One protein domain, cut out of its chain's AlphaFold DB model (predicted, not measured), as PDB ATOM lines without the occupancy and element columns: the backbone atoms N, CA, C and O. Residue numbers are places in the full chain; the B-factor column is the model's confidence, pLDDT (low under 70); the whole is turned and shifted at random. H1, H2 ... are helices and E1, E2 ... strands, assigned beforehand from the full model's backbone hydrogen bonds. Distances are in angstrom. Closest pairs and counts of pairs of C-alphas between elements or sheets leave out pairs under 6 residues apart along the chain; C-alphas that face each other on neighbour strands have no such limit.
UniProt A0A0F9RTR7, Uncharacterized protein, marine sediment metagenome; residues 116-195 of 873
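Overview. This is residues 116 to 195 of the 873 residues of an uncharacterized protein of marine sediment metagenome (UniProt A0A0F9RTR7). One long helix, H1, makes an arm whose residues 117 to 136 stick out from a small body. The body holds a sheet of three strands, E1 to E3, grazed by the last turns of H1 and by a short helix, H2; a second, tiny hairpin, E4 and E5, stands away from that sheet and leads into H2. The printed part has 80 residues, in the order H1 E1 E2 E3 E4 E5 H2, and its class is mixed, helices and strands. The larger sheet has the order E1, E2, E3 and the smaller E4, E5, both antiparallel. The whole is loose, with a radius of gyration of the C-alphas of 16.8 A, and only just elongated, spanning 56 by 28 by 21 A.

Along the chain. H1, residues 117 to 146, begins with C-alpha 117 at (202.634, 212.580, 191.341) and is 43.5 A long from first to last C-alpha. E1, residues 150 to 155, is 16.1 A long. E2, residues 158 to 164, is 18.0 A long. E3, residues 169 to 172, begins with C-alpha 169 at (165.683, 174.711, 186.028). E4 is residues 179 to 181 and E5 residues 184 to 186. H2, residues 188 to 195, is 10.4 A long and ends with C-alpha 195 at (173.948, 194.528, 190.998).

Arrangement. E1, E2 and E3 form a meander, each strand the antiparallel neighbour of the one before. E1 and E2 are a hairpin at 148 degrees, with N 151 and O 163 at 2.8 A, within hydrogen-bond range. E2 and E3 are a hairpin at 150 degrees, with N 162 and O 171 at 3.0 A. H1 only grazes this sheet, with its residues 141 to 146; the closest C-alphas of H1 and E1, those of Leu 145 and Glu 151, are 6.6 A apart. H2 only grazes it too, with its residues 191 to 195; the closest C-alphas of E2 and H2, those of Leu 159 and Ala 192, are 7.4 A apart. H1 and H2 are apart, but only just, at 8.0 A. E4 and E5 are a hairpin at 133 degrees, with N 181 and O 184 at 3.0 A; E3 and E4 are apart. In H1 and H2 every O i to N i+4 pair is within hydrogen-bond range.

Size, cuts and confidence. The C-alphas of Ser 116 and Arg 167, the two farthest apart, are 57.2 A apart. Without residues 116 to 136, which stand free, the body spans 30 by 25 by 21 A. The printed part has no cut, and no link is long. The mean pLDDT of the printed part is 71.6; residues 156 to 158 and 173 to 195 are under 70.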
ATOM      1  N   SER A 116     199.785 216.565 191.457       95.75
ATOM      2  CA  SER A 116     201.097 216.068 191.897       95.75
ATOM      3  C   SER A 116     201.207 214.549 191.699       95.75
ATOM      4  O   SER A 116     200.210 213.825 191.769       95.75
ATOM      5  N   GLN A 117     202.422 214.029 191.485       95.56
ATOM      6  CA  GLN A 117     202.634 212.580 191.341       95.56
ATOM      7  C   GLN A 117     202.128 211.788 192.560       95.56
ATOM      8  O   GLN A 117     201.615 210.683 192.400       95.56
ATOM      9  N   GLN A 118     202.214 212.359 193.769       94.94
ATOM     10  CA  GLN A 118     201.675 211.738 194.984       94.94
ATOM     11  C   GLN A 118     200.146 211.690 194.974       94.94
ATOM     12  O   GLN A 118     199.579 210.649 195.292       94.94
ATOM     13  N   ILE A 119     199.478 212.769 194.553       94.88
ATOM     14  CA  ILE A 119     198.017 212.798 194.392       94.88
ATOM     15  C   ILE A 119     197.577 211.731 193.386       94.88
ATOM     16  O   ILE A 119     196.677 210.951 193.682       94.88
ATOM     17  N   LYS A 120     198.254 211.642 192.234       94.88
ATOM     18  CA  LYS A 120     197.978 210.618 191.213       94.88
ATOM     19  C   LYS A 120     198.171 209.202 191.759       94.88
ATOM     20  O   LYS A 120     197.344 208.336 191.499       94.88
ATOM     21  N   LYS A 121     199.225 208.972 192.551       95.81
ATOM     22  CA  LYS A 121     199.458 207.683 193.215       95.81
ATOM     23  C   LYS A 121     198.324 207.330 194.183       95.81
ATOM     24  O   LYS A 121     197.807 206.224 194.107       95.81
ATOM     25  N   PHE A 122     197.898 208.266 195.034       95.81
ATOM     26  CA  PHE A 122     196.778 208.036 195.953       95.81
ATOM     27  C   PHE A 122     195.456 207.779 195.226       95.81
ATOM     28  O   PHE A 122     194.683 206.941 195.671       95.81
ATOM     29  N   ILE A 123     195.196 208.462 194.105       92.69
ATOM     30  CA  ILE A 123     194.002 208.205 193.284       92.69
ATOM     31  C   ILE A 123     194.010 206.762 192.762       92.69
ATOM     32  O   ILE A 123     193.022 206.065 192.959       92.69
ATOM     33  N   ARG A 124     195.138 206.279 192.221       92.06
ATOM     34  CA  ARG A 124     195.279 204.874 191.786       92.06
ATOM     35  C   ARG A 124     195.067 203.880 192.931       92.06
ATOM     36  O   ARG A 124     194.419 202.858 192.747       92.06
ATOM     37  N   GLU A 125     195.589 204.179 194.124       92.44
ATOM     38  CA  GLU A 125     195.365 203.349 195.319       92.44
ATOM     39  C   GLU A 125     193.879 203.317 195.727       92.44
ATOM     40  O   GLU A 125     193.376 202.272 196.141       92.44
ATOM     41  N   PHE A 126     193.152 204.433 195.592       89.69
ATOM     42  CA  PHE A 126     191.709 204.472 195.846       89.69
ATOM     43  C   PHE A 126     190.899 203.713 194.790       89.69
ATOM     44  O   PHE A 126     189.926 203.054 195.151       89.69
ATOM     45  N   GLU A 127     191.294 203.783 193.518       88.75
ATOM     46  CA  GLU A 127     190.677 203.026 192.422       88.75
ATOM     47  C   GLU A 127     190.834 201.518 192.646       88.75
ATOM     48  O   GLU A 127     189.828 200.814 192.711       88.75
ATOM     49  N   ALA A 128     192.052 201.047 192.929       87.31
ATOM     50  CA  ALA A 128     192.305 199.642 193.257       87.31
ATOM     51  C   ALA A 128     191.527 199.183 194.506       87.31
ATOM     52  O   ALA A 128     190.951 198.096 194.540       87.31
ATOM     53  N   GLY A 129     191.451 200.025 195.545       84.69
ATOM     54  CA  GLY A 129     190.650 199.730 196.738       84.69
ATOM     55  C   GLY A 129     189.147 199.634 196.450       84.69
ATOM     56  O   GLY A 129     188.454 198.817 197.059       84.69
ATOM     57  N   ARG A 130     188.636 200.442 195.513       82.50
ATOM     58  CA  ARG A 130     187.242 200.380 195.056       82.50
ATOM     59  C   ARG A 130     186.976 199.092 194.283       82.50
ATOM     60  O   ARG A 130     185.955 198.466 194.544       82.50
ATOM     61  N   GLU A 131     187.878 198.692 193.394       77.69
ATOM     62  CA  GLU A 131     187.779 197.429 192.652       77.69
ATOM     63  C   GLU A 131     187.706 196.236 193.608       77.69
ATOM     64  O   GLU A 131     186.753 195.466 193.539       77.69
ATOM     65  N   ILE A 132     188.617 196.154 194.585       79.75
ATOM     66  CA  ILE A 132     188.629 195.078 195.593       79.75
ATOM     67  C   ILE A 132     187.340 195.064 196.432       79.75
ATOM     68  O   ILE A 132     186.815 194.004 196.774       79.75
ATOM     69  N   ALA A 133     186.817 196.235 196.806       70.69
ATOM     70  CA  ALA A 133     185.574 196.310 197.571       70.69
ATOM     71  C   ALA A 133     184.367 195.830 196.749       70.69
ATOM     72  O   ALA A 133     183.504 195.136 197.287       70.69
ATOM     73  N   VAL A 134     184.323 196.168 195.457       71.50
ATOM     74  CA  VAL A 134     183.270 195.721 194.536       71.50
ATOM     75  C   VAL A 134     183.367 194.218 194.297       71.50
ATOM     76  O   VAL A 134     182.360 193.530 194.443       71.50
ATOM     77  N   THR A 135     184.557 193.676 194.019       76.00
ATOM     78  CA  THR A 135     184.726 192.225 193.836       76.00
ATOM     79  C   THR A 135     184.324 191.464 195.091       76.00
ATOM     80  O   THR A 135     183.603 190.477 194.992       76.00
ATOM     81  N   LYS A 136     184.693 191.957 196.281       80.75
ATOM     82  CA  LYS A 136     184.290 191.339 197.546       80.75
ATOM     83  C   LYS A 136     182.768 191.333 197.726       80.75
ATOM     84  O   LYS A 136     182.208 190.299 198.076       80.75
ATOM     85  N   GLN A 137     182.091 192.446 197.440       71.12
ATOM     86  CA  GLN A 137     180.625 192.510 197.499       71.12
ATOM     87  C   GLN A 137     179.960 191.552 196.506       71.12
ATOM     88  O   GLN A 137     178.992 190.889 196.870       71.12
ATOM     89  N   ILE A 138     180.497 191.441 195.286       74.81
ATOM     90  CA  ILE A 138     180.017 190.476 194.289       74.81
ATOM     91  C   ILE A 138     180.199 189.051 194.818       74.81
ATOM     92  O   ILE A 138     179.239 188.291 194.825       74.81
ATOM     93  N   THR A 139     181.377 188.701 195.343       81.12
ATOM     94  CA  THR A 139     181.619 187.358 195.898       81.12
ATOM     95  C   THR A 139     180.718 187.042 197.092       81.12
ATOM     96  O   THR A 139     180.187 185.943 197.181       81.12
ATOM     97  N   GLU A 140     180.480 188.003 197.991       81.44
ATOM     98  CA  GLU A 140     179.569 187.819 199.129       81.44
ATOM     99  C   GLU A 140     178.116 187.631 198.667       81.44
ATOM    100  O   GLU A 140     177.391 186.816 199.240       81.44
ATOM    101  N   ALA A 141     177.694 188.348 197.619       75.44
ATOM    102  CA  ALA A 141     176.375 188.183 197.016       75.44
ATOM    103  C   ALA A 141     176.227 186.815 196.329       75.44
ATOM    104  O   ALA A 141     175.209 186.155 196.530       75.44
ATOM    105  N   VAL A 142     177.248 186.369 195.589       80.06
ATOM    106  CA  VAL A 142     177.299 185.050 194.933       80.06
ATOM    107  C   VAL A 142     177.215 183.927 195.968       80.06
ATOM    108  O   VAL A 142     176.301 183.113 195.894       80.06
ATOM    109  N   VAL A 143     178.042 183.958 197.018       83.12
ATOM    110  CA  VAL A 143     177.980 182.980 198.123       83.12
ATOM    111  C   VAL A 143     176.612 183.004 198.822       83.12
ATOM    112  O   VAL A 143     176.117 181.983 199.301       83.12
ATOM    113  N   GLY A 144     175.973 184.175 198.902       82.44
ATOM    114  CA  GLY A 144     174.617 184.316 199.428       82.44
ATOM    115  C   GLY A 144     173.546 183.634 198.569       82.44
ATOM    116  O   GLY A 144     172.580 183.113 199.132       82.44
ATOM    117  N   LEU A 145     173.711 183.632 197.242       80.69
ATOM    118  CA  LEU A 145     172.853 182.910 196.299       80.69
ATOM    119  C   LEU A 145     173.115 181.400 196.373       80.69
ATOM    120  O   LEU A 145     172.174 180.640 196.584       80.69
ATOM    121  N   GLU A 146     174.377 180.972 196.360       81.75
ATOM    122  CA  GLU A 146     174.759 179.555 196.455       81.75
ATOM    123  C   GLU A 146     174.204 178.889 197.723       81.75
ATOM    124  O   GLU A 146     173.633 177.801 197.671       81.75
ATOM    125  N   ARG A 147     174.263 179.575 198.875       83.56
ATOM    126  CA  ARG A 147     173.668 179.094 200.141       83.56
ATOM    127  C   ARG A 147     172.158 178.862 200.072       83.56
ATOM    128  O   ARG A 147     171.612 178.198 200.949       83.56
ATOM    129  N   ARG A 148     171.478 179.447 199.087       78.69
ATOM    130  CA  ARG A 148     170.043 179.273 198.836       78.69
ATOM    131  C   ARG A 148     169.761 178.216 197.764       78.69
ATOM    132  O   ARG A 148     168.605 178.078 197.385       78.69
ATOM    133  N   GLY A 149     170.781 177.485 197.301       82.69
ATOM    134  CA  GLY A 149     170.662 176.485 196.235       82.69
ATOM    135  C   GLY A 149     170.548 177.098 194.839       82.69
ATOM    136  O   GLY A 149     169.993 176.475 193.945       82.69
ATOM    137  N   LEU A 150     171.020 178.335 194.673       84.44
ATOM    138  CA  LEU A 150     170.858 179.139 193.470       84.44
ATOM    139  C   LEU A 150     172.235 179.464 192.870       84.44
ATOM    140  O   LEU A 150     172.996 180.224 193.471       84.44
ATOM    141  N   GLU A 151     172.548 178.923 191.695       83.62
ATOM    142  CA  GLU A 151     173.819 179.145 191.001       83.62
ATOM    143  C   GLU A 151     173.689 180.296 189.982       83.62
ATOM    144  O   GLU A 151     172.872 180.233 189.063       83.62
ATOM    145  N   PRO A 152     174.416 181.413 190.149       81.50
ATOM    146  CA  PRO A 152     174.265 182.576 189.280       81.50
ATOM    147  C   PRO A 152     174.873 182.357 187.884       81.50
ATOM    148  O   PRO A 152     176.046 182.022 187.752       81.50
ATOM    149  N   ILE A 153     174.106 182.663 186.832       79.19
ATOM    150  CA  ILE A 153     174.549 182.601 185.432       79.19
ATOM    151  C   ILE A 153     174.967 184.001 184.973       79.19
ATOM    152  O   ILE A 153     174.135 184.909 184.833       79.19
ATOM    153  N   PHE A 154     176.259 184.167 184.695       75.81
ATOM    154  CA  PHE A 154     176.825 185.401 184.154       75.81
ATOM    155  C   PHE A 154     177.072 185.270 182.648       75.81
ATOM    156  O   PHE A 154     177.771 184.363 182.208       75.81
ATOM    157  N   ILE A 155     176.555 186.211 181.853       74.94
ATOM    158  CA  ILE A 155     176.852 186.319 180.415       74.94
ATOM    159  C   ILE A 155     177.483 187.690 180.188       74.94
ATOM    160  O   ILE A 155     176.889 188.711 180.528       74.94
ATOM    161  N   ASN A 156     178.702 187.722 179.644       66.19
ATOM    162  CA  ASN A 156     179.486 188.950 179.429       66.19
ATOM    163  C   ASN A 156     179.705 189.796 180.705       66.19
ATOM    164  O   ASN A 156     179.806 191.018 180.636       66.19
ATOM    165  N   GLY A 157     179.772 189.153 181.876       64.38
ATOM    166  CA  GLY A 157     179.963 189.828 183.168       64.38
ATOM    167  C   GLY A 157     178.689 190.416 183.788       64.38
ATOM    168  O   GLY A 157     178.743 190.927 184.905       64.38
ATOM    169  N   GLU A 158     177.540 190.305 183.118       67.00
ATOM    170  CA  GLU A 158     176.232 190.669 183.666       67.00
ATOM    171  C   GLU A 158     175.505 189.421 184.177       67.00
ATOM    172  O   GLU A 158     175.457 188.396 183.493       67.00
ATOM    173  N   LEU A 159     174.913 189.500 185.373       71.31
ATOM    174  CA  LEU A 159     174.036 188.443 185.883       71.31
ATOM    175  C   LEU A 159     172.775 188.401 185.013       71.31
ATOM    176  O   LEU A 159     172.032 189.382 184.974       71.31
ATOM    177  N   ARG A 160     172.531 187.289 184.315       75.94
ATOM    178  CA  ARG A 160     171.394 187.141 183.385       75.94
ATOM    179  C   ARG A 160     170.332 186.161 183.864       75.94
ATOM    180  O   ARG A 160     169.164 186.288 183.498       75.94
ATOM    181  N   GLY A 161     170.713 185.227 184.720       78.88
ATOM    182  CA  GLY A 161     169.806 184.234 185.271       78.88
ATOM    183  C   GLY A 161     170.420 183.535 186.466       78.88
ATOM    184  O   GLY A 161     171.531 183.858 186.890       78.88
ATOM    185  N   VAL A 162     169.666 182.601 187.022       84.44
ATOM    186  CA  VAL A 162     170.093 181.784 188.152       84.44
ATOM    187  C   VAL A 162     169.556 180.374 187.931       84.44
ATOM    188  O   VAL A 162     168.394 180.206 187.550       84.44
ATOM    189  N   GLU A 163     170.394 179.370 188.132       80.25
ATOM    190  CA  GLU A 163     170.026 177.963 188.059       80.25
ATOM    191  C   GLU A 163     169.651 177.459 189.455       80.25
ATOM    192  O   GLU A 163     170.405 177.624 190.414       80.25
ATOM    193  N   ASP A 164     168.443 176.916 189.600       79.88
ATOM    194  CA  ASP A 164     167.974 176.361 190.871       79.88
ATOM    195  C   ASP A 164     168.387 174.894 190.968       79.88
ATOM    196  O   ASP A 164     167.817 174.030 190.296       79.88
ATOM    197  N   PHE A 165     169.372 174.608 191.818       74.06
ATOM    198  CA  PHE A 165     169.978 173.284 191.957       74.06
ATOM    199  C   PHE A 165     168.977 172.232 192.451       74.06
ATOM    200  O   PHE A 165     169.112 171.048 192.151       74.06
ATOM    201  N   LEU A 166     167.942 172.655 193.187       74.12
ATOM    202  CA  LEU A 166     166.904 171.754 193.693       74.12
ATOM    203  C   LEU A 166     165.902 171.347 192.610       74.12
ATOM    204  O   LEU A 166     165.226 170.330 192.756       74.12
ATOM    205  N   ARG A 167     165.772 172.147 191.547       74.50
ATOM    206  CA  ARG A 167     164.772 171.944 190.488       74.50
ATOM    207  C   ARG A 167     165.380 171.679 189.113       74.50
ATOM    208  O   ARG A 167     164.617 171.363 188.207       74.50
ATOM    209  N   GLN A 168     166.701 171.817 188.959       75.69
ATOM    210  CA  GLN A 168     167.427 171.719 187.682       75.69
ATOM    211  C   GLN A 168     166.791 172.582 186.578       75.69
ATOM    212  O   GLN A 168     166.675 172.181 185.424       75.69
ATOM    213  N   GLN A 169     166.307 173.769 186.952       75.81
ATOM    214  CA  GLN A 169     165.683 174.711 186.028       75.81
ATOM    215  C   GLN A 169     166.471 176.016 186.028       75.81
ATOM    216  O   GLN A 169     166.553 176.707 187.047       75.81
ATOM    217  N   SER A 170     167.000 176.383 184.862       74.00
ATOM    218  CA  SER A 170     167.534 177.720 184.619       74.00
ATOM    219  C   SER A 170     166.374 178.711 184.553       74.00
ATOM    220  O   SER A 170     165.519 178.608 183.669       74.00
ATOM    221  N   ARG A 171     166.325 179.677 185.472       73.50
ATOM    222  CA  ARG A 171     165.326 180.750 185.442       73.50
ATOM    223  C   ARG A 171     165.985 182.042 184.991       73.50
ATOM    224  O   ARG A 171     167.012 182.461 185.532       73.50
ATOM    225  N   THR A 172     165.386 182.689 183.997       70.81
ATOM    226  CA  THR A 172     165.782 184.053 183.628       70.81
ATOM    227  C   THR A 172     165.349 185.017 184.736       70.81
ATOM    228  O   THR A 172     164.388 184.749 185.462       70.81
ATOM    229  N   LEU A 173     166.053 186.143 184.901       61.78
ATOM    230  CA  LEU A 173     165.760 187.127 185.961       61.78
ATOM    231  C   LEU A 173     164.305 187.633 185.967       61.78
ATOM    232  O   LEU A 173     163.817 188.074 187.006       61.78
ATOM    233  N   GLU A 174     163.619 187.564 184.826       61.69
ATOM    234  CA  GLU A 174     162.221 187.974 184.655       61.69
ATOM    235  C   GLU A 174     161.212 186.924 185.155       61.69
ATOM    236  O   GLU A 174     160.077 187.269 185.473       61.69
ATOM    237  N   GLN A 175     161.624 185.658 185.273       61.00
ATOM    238  CA  GLN A 175     160.773 184.517 185.645       61.00
ATOM    239  C   GLN A 175     160.845 184.152 187.138       61.00
ATOM    240  O   GLN A 175     160.185 183.214 187.586       61.00
ATOM    241  N   LEU A 176     161.663 184.852 187.924       57.50
ATOM    242  CA  LEU A 176     161.815 184.593 189.353       57.50
ATOM    243  C   LEU A 176     160.798 185.408 190.168       57.50
ATOM    244  O   LEU A 176     160.838 186.640 190.182       57.50
ATOM    245  N   GLU A 177     159.911 184.716 190.885       52.16
ATOM    246  CA  GLU A 177     158.981 185.341 191.831       52.16
ATOM    247  C   GLU A 177     159.733 186.142 192.919       52.16
ATOM    248  O   GLU A 177     160.822 185.749 193.353       52.16
ATOM    249  N   PRO A 178     159.184 187.285 193.373       50.16
ATOM    250  CA  PRO A 178     159.844 188.160 194.336       50.16
ATOM    251  C   PRO A 178     160.058 187.448 195.678       50.16
ATOM    252  O   PRO A 178     159.114 187.042 196.354       50.16
ATOM    253  N   VAL A 179     161.317 187.340 196.100       48.78
ATOM    254  CA  VAL A 179     161.688 186.667 197.350       48.78
ATOM    255  C   VAL A 179     161.524 187.634 198.523       48.78
ATOM    256  O   VAL A 179     162.012 188.767 198.509       48.78
ATOM    257  N   VAL A 180     160.843 187.183 199.576       41.75
ATOM    258  CA  VAL A 180     160.641 187.969 200.798       41.75
ATOM    259  C   VAL A 180     161.890 187.885 201.676       41.75
ATOM    260  O   VAL A 180     162.251 186.816 202.163       41.75
ATOM    261  N   ILE A 181     162.542 189.023 201.925       43.09
ATOM    262  CA  ILE A 181     163.698 189.125 202.829       43.09
ATOM    263  C   ILE A 181     163.291 189.998 204.022       43.09
ATOM    264  O   ILE A 181     162.925 191.160 203.850       43.09
ATOM    265  N   ASN A 182     163.347 189.453 205.244       37.47
ATOM    266  CA  ASN A 182     162.983 190.155 206.489       37.47
ATOM    267  C   ASN A 182     161.586 190.821 206.458       37.47
ATOM    268  O   ASN A 182     161.416 191.944 206.935       37.47
ATOM    269  N   GLY A 183     160.591 190.157 205.862       41.38
ATOM    270  CA  GLY A 183     159.209 190.654 205.796       41.38
ATOM    271  C   GLY A 183     158.957 191.764 204.767       41.38
ATOM    272  O   GLY A 183     157.901 192.390 204.802       41.38
ATOM    273  N   LYS A 184     159.898 192.028 203.849       38.88
ATOM    274  CA  LYS A 184     159.691 192.915 202.694       38.88
ATOM    275  C   LYS A 184     159.860 192.133 201.393       38.88
ATOM    276  O   LYS A 184     160.859 191.438 201.224       38.88
ATOM    277  N   LEU A 185     158.883 192.260 200.494       39.62
ATOM    278  CA  LEU A 185     158.967 191.799 199.106       39.62
ATOM    279  C   LEU A 185     160.066 192.599 198.403       39.62
ATOM    280  O   LEU A 185     159.950 193.818 198.276       39.62
ATOM    281  N   VAL A 186     161.141 191.926 197.996       46.44
ATOM    282  CA  VAL A 186     162.193 192.515 197.164       46.44
ATOM    283  C   VAL A 186     162.073 191.852 195.797       46.44
ATOM    284  O   VAL A 186     162.263 190.644 195.677       46.44
ATOM    285  N   GLY A 187     161.689 192.618 194.774       48.16
ATOM    286  CA  GLY A 187     161.605 192.088 193.412       48.16
ATOM    287  C   GLY A 187     162.994 191.726 192.893       48.16
ATOM    288  O   GLY A 187     163.966 192.404 193.213       48.16
ATOM    289  N   PHE A 188     163.124 190.695 192.055       50.78
ATOM    290  CA  PHE A 188     164.418 190.378 191.432       50.78
ATOM    291  C   PHE A 188     164.956 191.531 190.572       50.78
ATOM    292  O   PHE A 188     166.167 191.708 190.486       50.78
ATOM    293  N   GLN A 189     164.084 192.401 190.049       49.25
ATOM    294  CA  GLN A 189     164.477 193.676 189.440       49.25
ATOM    295  C   GLN A 189     165.199 194.619 190.415       49.25
ATOM    296  O   GLN A 189     166.078 195.352 189.979       49.25
ATOM    297  N   ASP A 190     164.911 194.579 191.721       47.84
ATOM    298  CA  ASP A 190     165.669 195.327 192.733       47.84
ATOM    299  C   ASP A 190     167.041 194.692 193.002       47.84
ATOM    300  O   ASP A 190     167.987 195.422 193.282       47.84
ATOM    301  N   ILE A 191     167.177 193.366 192.883       48.00
ATOM    302  CA  ILE A 191     168.455 192.638 193.017       48.00
ATOM    303  C   ILE A 191     169.327 192.879 191.776       48.00
ATOM    304  O   ILE A 191     170.483 193.274 191.902       48.00
ATOM    305  N   ALA A 192     168.754 192.756 190.575       46.72
ATOM    306  CA  ALA A 192     169.405 193.090 189.313       46.72
ATOM    307  C   ALA A 192     169.742 194.588 189.233       46.72
ATOM    308  O   ALA A 192     170.844 194.934 188.817       46.72
ATOM    309  N   GLN A 193     168.874 195.495 189.707       50.91
ATOM    310  CA  GLN A 193     169.208 196.918 189.865       50.91
ATOM    311  C   GLN A 193     170.235 197.167 190.972       50.91
ATOM    312  O   GLN A 193     170.981 198.128 190.871       50.91
ATOM    313  N   GLN A 194     170.314 196.370 192.037       49.97
ATOM    314  CA  GLN A 194     171.366 196.512 193.052       49.97
ATOM    315  C   GLN A 194     172.731 196.044 192.540       49.97
ATOM    316  O   GLN A 194     173.736 196.649 192.904       49.97
ATOM    317  N   LEU A 195     172.751 195.028 191.675       46.22
ATOM    318  CA  LEU A 195     173.948 194.528 190.998       46.22
ATOM    319  C   LEU A 195     174.367 195.404 189.799       46.22
ATOM    320  O   LEU A 195     175.558 195.510 189.529       46.22
TER     321      LEU A 195